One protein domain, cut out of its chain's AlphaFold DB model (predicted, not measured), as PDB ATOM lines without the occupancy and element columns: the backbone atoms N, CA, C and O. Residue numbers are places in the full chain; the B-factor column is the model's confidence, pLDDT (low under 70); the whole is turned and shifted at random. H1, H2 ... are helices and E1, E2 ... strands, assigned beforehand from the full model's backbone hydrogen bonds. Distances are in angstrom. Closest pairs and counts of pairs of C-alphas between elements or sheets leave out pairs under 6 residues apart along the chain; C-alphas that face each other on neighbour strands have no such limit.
ATOM      1  N   LEU A   7      52.860 -10.653 -11.619       91.44
ATOM      2  CA  LEU A   7      51.401 -10.599 -11.547       91.44
ATOM      3  C   LEU A   7      50.900  -9.266 -12.107       91.44
ATOM      4  O   LEU A   7      51.262  -8.205 -11.609       91.44
ATOM      5  N   ILE A   8      50.051  -9.336 -13.130       94.81
ATOM      6  CA  ILE A   8      49.453  -8.168 -13.778       94.81
ATOM      7  C   ILE A   8      48.106  -7.845 -13.138       94.81
ATOM      8  O   ILE A   8      47.889  -6.725 -12.682       94.81
ATOM      9  N   LYS A   9      47.191  -8.823 -13.097       91.50
ATOM     10  CA  LYS A   9      45.873  -8.678 -12.463       91.50
ATOM     11  C   LYS A   9      45.226 -10.025 -12.164       91.50
ATOM     12  O   LYS A   9      45.649 -11.060 -12.670       91.50
ATOM     13  N   LYS A  10      44.138  -9.991 -11.397       87.12
ATOM     14  CA  LYS A  10      43.177 -11.096 -11.307       87.12
ATOM     15  C   LYS A  10      42.086 -10.927 -12.363       87.12
ATOM     16  O   LYS A  10      41.645  -9.808 -12.617       87.12
ATOM     17  N   PHE A  11      41.642 -12.030 -12.955       84.56
ATOM     18  CA  PHE A  11      40.538 -12.065 -13.915       84.56
ATOM     19  C   PHE A  11      39.657 -13.286 -13.636       84.56
ATOM     20  O   PHE A  11      40.002 -14.414 -13.981       84.56
ATOM     21  N   GLY A  12      38.534 -13.079 -12.944       81.94
ATOM     22  CA  GLY A  12      37.698 -14.184 -12.467       81.94
ATOM     23  C   GLY A  12      38.481 -15.136 -11.552       81.94
ATOM     24  O   GLY A  12      39.089 -14.701 -10.578       81.94
ATOM     25  N   SER A  13      38.483 -16.429 -11.884       77.94
ATOM     26  CA  SER A  13      39.213 -17.489 -11.171       77.94
ATOM     27  C   SER A  13      40.673 -17.659 -11.629       77.94
ATOM     28  O   SER A  13      41.251 -18.724 -11.418       77.94
ATOM     29  N   TYR A  14      41.271 -16.633 -12.247       87.88
ATOM     30  CA  TYR A  14      42.630 -16.672 -12.797       87.88
ATOM     31  C   TYR A  14      43.517 -15.531 -12.292       87.88
ATOM     32  O   TYR A  14      43.069 -14.394 -12.124       87.88
ATOM     33  N   ASN A  15      44.809 -15.827 -12.145       89.25
ATOM     34  CA  ASN A  15      45.881 -14.839 -12.096       89.25
ATOM     35  C   ASN A  15      46.451 -14.645 -13.505       89.25
ATOM     36  O   ASN A  15      46.907 -15.602 -14.130       89.25
ATOM     37  N   LEU A  16      46.461 -13.404 -13.987       93.38
ATOM     38  CA  LEU A  16      47.123 -13.034 -15.233       93.38
ATOM     39  C   LEU A  16      48.520 -12.539 -14.909       93.38
ATOM     40  O   LEU A  16      48.683 -11.547 -14.194       93.38
ATOM     41  N   ILE A  17      49.518 -13.222 -15.449       93.25
ATOM     42  CA  ILE A  17      50.924 -12.914 -15.218       93.25
ATOM     43  C   ILE A  17      51.641 -12.661 -16.542       93.25
ATOM     44  O   ILE A  17      51.234 -13.165 -17.589       93.25
ATOM     45  N   LYS A  18      52.735 -11.905 -16.495       93.06
ATOM     46  CA  LYS A  18      53.666 -11.744 -17.612       93.06
ATOM     47  C   LYS A  18      54.994 -12.387 -17.251       93.06
ATOM     48  O   LYS A  18      55.555 -12.097 -16.195       93.06
ATOM     49  N   TRP A  19      55.506 -13.233 -18.134       91.94
ATOM     50  CA  TRP A  19      56.794 -13.886 -17.947       91.94
ATOM     51  C   TRP A  19      57.485 -14.115 -19.288       91.94
ATOM     52  O   TRP A  19      56.860 -14.596 -20.229       91.94
ATOM     53  N   LYS A  20      58.766 -13.731 -19.392       90.81
ATOM     54  CA  LYS A  20      59.587 -13.875 -20.612       90.81
ATOM     55  C   LYS A  20      58.899 -13.385 -21.901       90.81
ATOM     56  O   LYS A  20      59.011 -13.997 -22.953       90.81
ATOM     57  N   GLY A  21      58.162 -12.274 -21.807       90.06
ATOM     58  CA  GLY A  21      57.448 -11.672 -22.941       90.06
ATOM     59  C   GLY A  21      56.060 -12.255 -23.232       90.06
ATOM     60  O   GLY A  21      55.295 -11.604 -23.933       90.06
ATOM     61  N   THR A  22      55.696 -13.385 -22.630       93.62
ATOM     62  CA  THR A  22      54.404 -14.059 -22.820       93.62
ATOM     63  C   THR A  22      53.451 -13.749 -21.664       93.62
ATOM     64  O   THR A  22      53.876 -13.590 -20.513       93.62
ATOM     65  N   PHE A  23      52.154 -13.662 -21.956       95.50
ATOM     66  CA  PHE A  23      51.105 -13.562 -20.945       95.50
ATOM     67  C   PHE A  23      50.526 -14.940 -20.654       95.50
ATOM     68  O   PHE A  23      50.256 -15.706 -21.576       95.50
ATOM     69  N   TYR A  24      50.288 -15.219 -19.376       94.38
ATOM     70  CA  TYR A  24      49.709 -16.473 -18.913       94.38
ATOM     71  C   TYR A  24      48.473 -16.205 -18.065       94.38
ATOM     72  O   TYR A  24      48.476 -15.308 -17.221       94.38
ATOM     73  N   GLY A  25      47.438 -17.011 -18.267       92.88
ATOM     74  CA  GLY A  25      46.301 -17.152 -17.371       92.88
ATOM     75  C   GLY A  25      46.495 -18.407 -16.535       92.88
ATOM     76  O   GLY A  25      46.307 -19.514 -17.037       92.88
ATOM     77  N   LEU A  26      46.846 -18.229 -15.263       87.88
ATOM     78  CA  LEU A  26      46.983 -19.312 -14.295       87.88
ATOM     79  C   LEU A  26      45.680 -19.488 -13.511       87.88
ATOM     80  O   LEU A  26      45.260 -18.530 -12.853       87.88
ATOM     81  N   PRO A  27      45.048 -20.674 -13.530       82.56
ATOM     82  CA  PRO A  27      43.904 -20.937 -12.669       82.56
ATOM     83  C   PRO A  27      44.300 -20.797 -11.195       82.56
ATOM     84  O   PRO A  27      45.329 -21.306 -10.768       82.56
ATOM     85  N   LEU A  28      43.473 -20.154 -10.375       72.81
ATOM     86  CA  LEU A  28      43.729 -20.070  -8.931       72.81
ATOM     87  C   LEU A  28      43.670 -21.447  -8.247       72.81
ATOM     88  O   LEU A  28      44.297 -21.642  -7.211       72.81
ATOM     89  N   SER A  29      42.941 -22.403  -8.833       67.25
ATOM     90  CA  SER A  29      42.758 -23.758  -8.298       67.25
ATOM     91  C   SER A  29      44.013 -24.626  -8.340       67.25
ATOM     92  O   SER A  29      44.063 -25.618  -7.621       67.25
ATOM     93  N   VAL A  30      45.019 -24.284  -9.154       67.06
ATOM     94  CA  VAL A  30      46.250 -25.089  -9.259       67.06
ATOM     95  C   VAL A  30      47.280 -24.758  -8.175       67.06
ATOM     96  O   VAL A  30      48.343 -25.369  -8.137       67.06
ATOM     97  N   GLY A  31      46.963 -23.818  -7.278       67.44
ATOM     98  CA  GLY A  31      47.829 -23.457  -6.159       67.44
ATOM     99  C   GLY A  31      49.132 -22.768  -6.597       67.44
ATOM    100  O   GLY A  31      49.170 -22.111  -7.644       67.44
ATOM    101  N   PRO A  32      50.204 -22.851  -5.787       68.56
ATOM    102  CA  PRO A  32      51.497 -22.258  -6.111       68.56
ATOM    103  C   PRO A  32      52.132 -22.914  -7.348       68.56
ATOM    104  O   PRO A  32      52.472 -24.094  -7.332       68.56
ATOM    105  N   VAL A  33      52.358 -22.131  -8.407       73.62
ATOM    106  CA  VAL A  33      53.010 -22.602  -9.640       73.62
ATOM    107  C   VAL A  33      54.447 -22.088  -9.706       73.62
ATOM    108  O   VAL A  33      54.686 -20.880  -9.706       73.62
ATOM    109  N   GLN A  34      55.412 -23.005  -9.807       78.31
ATOM    110  CA  GLN A  34      56.803 -22.668 -10.124       78.31
ATOM    111  C   GLN A  34      56.947 -22.517 -11.641       78.31
ATOM    112  O   GLN A  34      57.096 -23.494 -12.362       78.31
ATOM    113  N   MET A  35      56.881 -21.281 -12.136       78.50
ATOM    114  CA  MET A  35      56.909 -20.989 -13.579       78.50
ATOM    115  C   MET A  35      58.204 -21.428 -14.275       78.50
ATOM    116  O   MET A  35      58.209 -21.692 -15.473       78.50
ATOM    117  N   ASP A  36      59.307 -21.481 -13.534       78.69
ATOM    118  CA  ASP A  36      60.643 -21.839 -14.004       78.69
ATOM    119  C   ASP A  36      60.941 -23.343 -13.933       78.69
ATOM    120  O   ASP A  36      61.958 -23.782 -14.472       78.69
ATOM    121  N   LYS A  37      60.074 -24.131 -13.287       64.31
ATOM    122  CA  LYS A  37      60.274 -25.568 -13.087       64.31
ATOM    123  C   LYS A  37      59.044 -26.351 -13.520       64.31
ATOM    124  O   LYS A  37      58.002 -26.302 -12.877       64.31
ATOM    125  N   GLY A  38      59.218 -27.151 -14.565       69.25
ATOM    126  CA  GLY A  38      58.190 -28.051 -15.077       69.25
ATOM    127  C   GLY A  38      57.609 -27.602 -16.412       69.25
ATOM    128  O   GLY A  38      57.882 -26.512 -16.912       69.25
ATOM    129  N   ASP A  39      56.829 -28.495 -17.006       76.19
ATOM    130  CA  ASP A  39      56.144 -28.249 -18.265       76.19
ATOM    131  C   ASP A  39      54.774 -27.615 -17.988       76.19
ATOM    132  O   ASP A  39      53.848 -28.274 -17.512       76.19
ATOM    133  N   LEU A  40      54.651 -26.315 -18.273       79.81
ATOM    134  CA  LEU A  40      53.416 -25.549 -18.075       79.81
ATOM    135  C   LEU A  40      52.238 -26.095 -18.894       79.81
ATOM    136  O   LEU A  40      51.091 -25.855 -18.526       79.81
ATOM    137  N   SER A  41      52.496 -26.843 -19.975       75.88
ATOM    138  CA  SER A  41      51.436 -27.464 -20.779       75.88
ATOM    139  C   SER A  41      50.672 -28.558 -20.026       75.88
ATOM    140  O   SER A  41      49.543 -28.880 -20.392       75.88
ATOM    141  N   LEU A  42      51.250 -29.089 -18.943       73.88
ATOM    142  CA  LEU A  42      50.609 -30.082 -18.081       73.88
ATOM    143  C   LEU A  42      49.602 -29.464 -17.107       73.88
ATOM    144  O   LEU A  42      48.844 -30.202 -16.482       73.88
ATOM    145  N   ILE A  43      49.589 -28.134 -16.954       76.31
ATOM    146  CA  ILE A  43      48.671 -27.445 -16.048       76.31
ATOM    147  C   ILE A  43      47.304 -27.332 -16.742       76.31
ATOM    148  O   ILE A  43      47.172 -26.593 -17.723       76.31
ATOM    149  N   PRO A  44      46.261 -28.030 -16.252       74.81
ATOM    150  CA  PRO A  44      44.954 -28.001 -16.888       74.81
ATOM    151  C   PRO A  44      44.390 -26.584 -16.919       74.81
ATOM    152  O   PRO A  44      44.457 -25.859 -15.926       74.81
ATOM    153  N   ALA A  45      43.803 -26.213 -18.056       81.62
ATOM    154  CA  ALA A  45      43.228 -24.889 -18.283       81.62
ATOM    155  C   ALA A  45      44.215 -23.719 -18.089       81.62
ATOM    156  O   ALA A  45      43.789 -22.585 -17.890       81.62
ATOM    157  N   LEU A  46      45.526 -23.961 -18.181       87.81
ATOM    158  CA  LEU A  46      46.497 -22.890 -18.362       87.81
ATOM    159  C   LEU A  46      46.371 -22.328 -19.777       87.81
ATOM    160  O   LEU A  46      46.417 -23.060 -20.765       87.81
ATOM    161  N   PHE A  47      46.247 -21.008 -19.875       92.31
ATOM    162  CA  PHE A  47      46.220 -20.309 -21.157       92.31
ATOM    163  C   PHE A  47      47.461 -19.442 -21.300       92.31
ATOM    164  O   PHE A  47      47.898 -18.825 -20.330       92.31
ATOM    165  N   GLN A  48      48.012 -19.360 -22.507       94.38
ATOM    166  CA  GLN A  48      49.105 -18.445 -22.823       94.38
ATOM    167  C   GLN A  48      48.859 -17.746 -24.157       94.38
ATOM    168  O   GLN A  48      48.329 -18.356 -25.086       94.38
ATOM    169  N   ALA A  49      49.249 -16.477 -24.254       96.12
ATOM    170  CA  ALA A  49      49.175 -15.702 -25.487       96.12
ATOM    171  C   ALA A  49      50.186 -14.545 -25.485       96.12
ATOM    172  O   ALA A  49      50.837 -14.262 -24.475       96.12
ATOM    173  N   GLN A  50      50.317 -13.866 -26.625       95.44
ATOM    174  CA  GLN A  50      51.231 -12.729 -26.771       95.44
ATOM    175  C   GLN A  50      50.656 -11.443 -26.176       95.44
ATOM    176  O   GLN A  50      51.404 -10.537 -25.807       95.44
ATOM    177  N   THR A  51      49.332 -11.363 -26.029       95.69
ATOM    178  CA  THR A  51      48.662 -10.215 -25.417       95.69
ATOM    179  C   THR A  51      47.754 -10.625 -24.263       95.69
ATOM    180  O   THR A  51      47.193 -11.720 -24.222       95.69
ATOM    181  N   MET A  52      47.562  -9.702 -23.321       94.56
ATOM    182  CA  MET A  52      46.643  -9.886 -22.195       94.56
ATOM    183  C   MET A  52      45.195 -10.125 -22.662       94.56
ATOM    184  O   MET A  52      44.502 -10.970 -22.106       94.56
ATOM    185  N   ILE A  53      44.759  -9.415 -23.709       95.69
ATOM    186  CA  ILE A  53      43.394  -9.504 -24.255       95.69
ATOM    187  C   ILE A  53      43.125 -10.901 -24.824       95.69
ATOM    188  O   ILE A  53      42.046 -11.452 -24.625       95.69
ATOM    189  N   GLU A  54      44.105 -11.500 -25.498       96.62
ATOM    190  CA  GLU A  54      43.976 -12.863 -26.017       96.62
ATOM    191  C   GLU A  54      43.857 -13.892 -24.892       96.62
ATOM    192  O   GLU A  54      43.025 -14.791 -24.990       96.62
ATOM    193  N   VAL A  55      44.618 -13.746 -23.799       95.12
ATOM    194  CA  VAL A  55      44.476 -14.624 -22.623       95.12
ATOM    195  C   VAL A  55      43.077 -14.503 -22.019       95.12
ATOM    196  O   VAL A  55      42.444 -15.516 -21.727       95.12
ATOM    197  N   GLU A  56      42.561 -13.283 -21.858       94.12
ATOM    198  CA  GLU A  56      41.200 -13.060 -21.354       94.12
ATOM    199  C   GLU A  56      40.149 -13.699 -22.261       94.12
ATOM    200  O   GLU A  56      39.233 -14.365 -21.774       94.12
ATOM    201  N   LYS A  57      40.308 -13.555 -23.579       94.44
ATOM    202  CA  LYS A  57      39.418 -14.172 -24.560       94.44
ATOM    203  C   LYS A  57      39.461 -15.697 -24.479       94.44
ATOM    204  O   LYS A  57      38.406 -16.317 -24.425       94.44
ATOM    205  N   LEU A  58      40.649 -16.301 -24.389       93.56
ATOM    206  CA  LEU A  58      40.794 -17.747 -24.203       93.56
ATOM    207  C   LEU A  58      40.070 -18.225 -22.939       93.56
ATOM    208  O   LEU A  58      39.373 -19.235 -22.987       93.56
ATOM    209  N   ILE A  59      40.163 -17.482 -21.832       89.25
ATOM    210  CA  ILE A  59      39.441 -17.804 -20.594       89.25
ATOM    211  C   ILE A  59      37.920 -17.756 -20.814       89.25
ATOM    212  O   ILE A  59      37.195 -18.647 -20.375       89.25
ATOM    213  N   VAL A  60      37.414 -16.727 -21.494       88.88
ATOM    214  CA  VAL A  60      35.974 -16.582 -21.752       88.88
ATOM    215  C   VAL A  60      35.461 -17.671 -22.697       88.88
ATOM    216  O   VAL A  60      34.461 -18.320 -22.386       88.88
ATOM    217  N   ASP A  61      36.162 -17.921 -23.801       90.06
ATOM    218  CA  ASP A  61      35.752 -18.871 -24.841       90.06
ATOM    219  C   ASP A  61      35.784 -20.325 -24.334       90.06
ATOM    220  O   ASP A  61      34.988 -21.162 -24.760       90.06
ATOM    221  N   ASN A  62      36.652 -20.627 -23.363       84.75
ATOM    222  CA  ASN A  62      36.810 -21.968 -22.799       84.75
ATOM    223  C   ASN A  62      36.073 -22.158 -21.461       84.75
ATOM    224  O   ASN A  62      36.322 -23.137 -20.756       84.75
ATOM    225  N   ARG A  63      35.136 -21.272 -21.092       72.56
ATOM    226  CA  ARG A  63      34.467 -21.278 -19.776       72.56
ATOM    227  C   ARG A  63      33.863 -22.629 -19.372       72.56
ATOM    228  O   ARG A  63      33.926 -22.987 -18.198       72.56
ATOM    229  N   SER A  64      33.318 -23.394 -20.318       68.50
ATOM    230  CA  SER A  64      32.767 -24.736 -20.061       68.50
ATOM    231  C   SER A  64      33.844 -25.767 -19.708       68.50
ATOM    232  O   SER A  64      33.640 -26.594 -18.822       68.50
ATOM    233  N   LEU A  65      35.012 -25.699 -20.355       66.38
ATOM    234  CA  LEU A  65      36.179 -26.510 -19.993       66.38
ATOM    235  C   LEU A  65      36.714 -26.073 -18.626       66.38
ATOM    236  O   LEU A  65      36.992 -26.894 -17.763       66.38
ATOM    237  N   ILE A  66      36.767 -24.765 -18.386       65.00
ATOM    238  CA  ILE A  66      37.235 -24.186 -17.126       65.00
ATOM    239  C   ILE A  66      36.346 -24.594 -15.952       65.00
ATOM    240  O   ILE A  66      36.877 -24.919 -14.894       65.00
ATOM    241  N   GLN A  67      35.019 -24.618 -16.101       62.56
ATOM    242  CA  GLN A  67      34.120 -25.070 -15.030       62.56
ATOM    243  C   GLN A  67      34.402 -26.515 -14.612       62.56
ATOM    244  O   GLN A  67      34.436 -26.784 -13.416       62.56
ATOM    245  N   LYS A  68      34.710 -27.411 -15.561       58.19
ATOM    246  CA  LYS A  68      35.147 -28.782 -15.245       58.19
ATOM    247  C   LYS A  68      36.464 -28.841 -14.460       58.19
ATOM    248  O   LYS A  68      36.714 -29.829 -13.781       58.19
ATOM    249  N   HIS A  69      37.303 -27.808 -14.546       54.94
ATOM    250  CA  HIS A  69      38.664 -27.819 -14.000       54.94
ATOM    251  C   HIS A  69      38.917 -26.821 -12.854       54.94
ATOM    252  O   HIS A  69      39.989 -26.858 -12.253       54.94
TER     253      HIS A  69
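This is residues 7 to 69 of the 144 residues of an uncharacterized protein of Nitrospinae bacterium CG11_big_fil_rev_8_21_14_0_20_45_15 (UniProt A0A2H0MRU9). A small twisted and curled sheet of four strands has helix H1 packed on one face, and a short helix, H2, follows at the end of the printed part, about perpendicular to H1 and off the sheet. A long loop, residues 28 to 46, joins the third strand to the fourth. The printed part has 63 residues, with four named strands followed by two named helices: E1, E2, E3, E4, H1, H2. The sheet's order is E1 - E2 - E3 - E4, antiparallel throughout, and the class is mixed, helices and strands. The whole is compact and rounded, with a radius of gyration of the C-alphas of 10.7 A and spans of 29 by 21 by 18 A.

E1, residues 7 to 11, begins at C-alpha 7 (51.401, -10.599, -11.547) and is 11.2 A long. E2, residues 14 to 19, measures 15.3 A, and E3, residues 22 to 27, measures 16.1 A. E4, residues 47 to 49, is 7.0 A long. H1, residues 52 to 61, begins at C-alpha 52 (46.643, -9.886, -22.195) and runs 14.4 A. H2, residues 63 to 69, is 9.7 A long and ends at C-alpha 69 (38.664, -27.819, -14.000).

The four strands form a meander, each strand the antiparallel neighbour of the one before, with E1 and E4 as edge strands. E1 and E2 are a hairpin at 154 degrees, with N 8 and O 16 2.8 A apart, within hydrogen-bond range. E2 and E3 are a hairpin, also at 154 degrees, with N 17 and O 24 at 2.9 A. E3 and E4 are a hairpin at 164 degrees, with N 25 and O 47 at 2.8 A. The sheet is only just strongly twisted, its C-alphas lying up to 4.1 A off the best plane. H1 is on one face of this sheet, which gives two layers, helix over sheet. The closest C-alphas of E3 and H1 are those of Phe 23 and Met 52, 5.9 A apart; those of E4 and H1 are Ala 49 and Val 55, 5.6 A apart. H2 is not on the sheet. H1 and H2 are close but not clearly touching, their closest C-alphas, of Ile 59 and Ile 66, being 7.6 A apart. Their lines are about perpendicular, at 82 degrees. In H1 every O i to N i+4 pair is within hydrogen-bond range; in H2, 2 of 3 are.

The two C-alphas farthest apart are those of Gly 21 and Lys 68, at 29.1 A. The printed part has no cut. The link from E3 to E4, 19 residues, is long; the other links are tight. Mean pLDDT of the printed part is 83.1; residues 29 to 32, 37 to 38 and 64 to 69 are under 70.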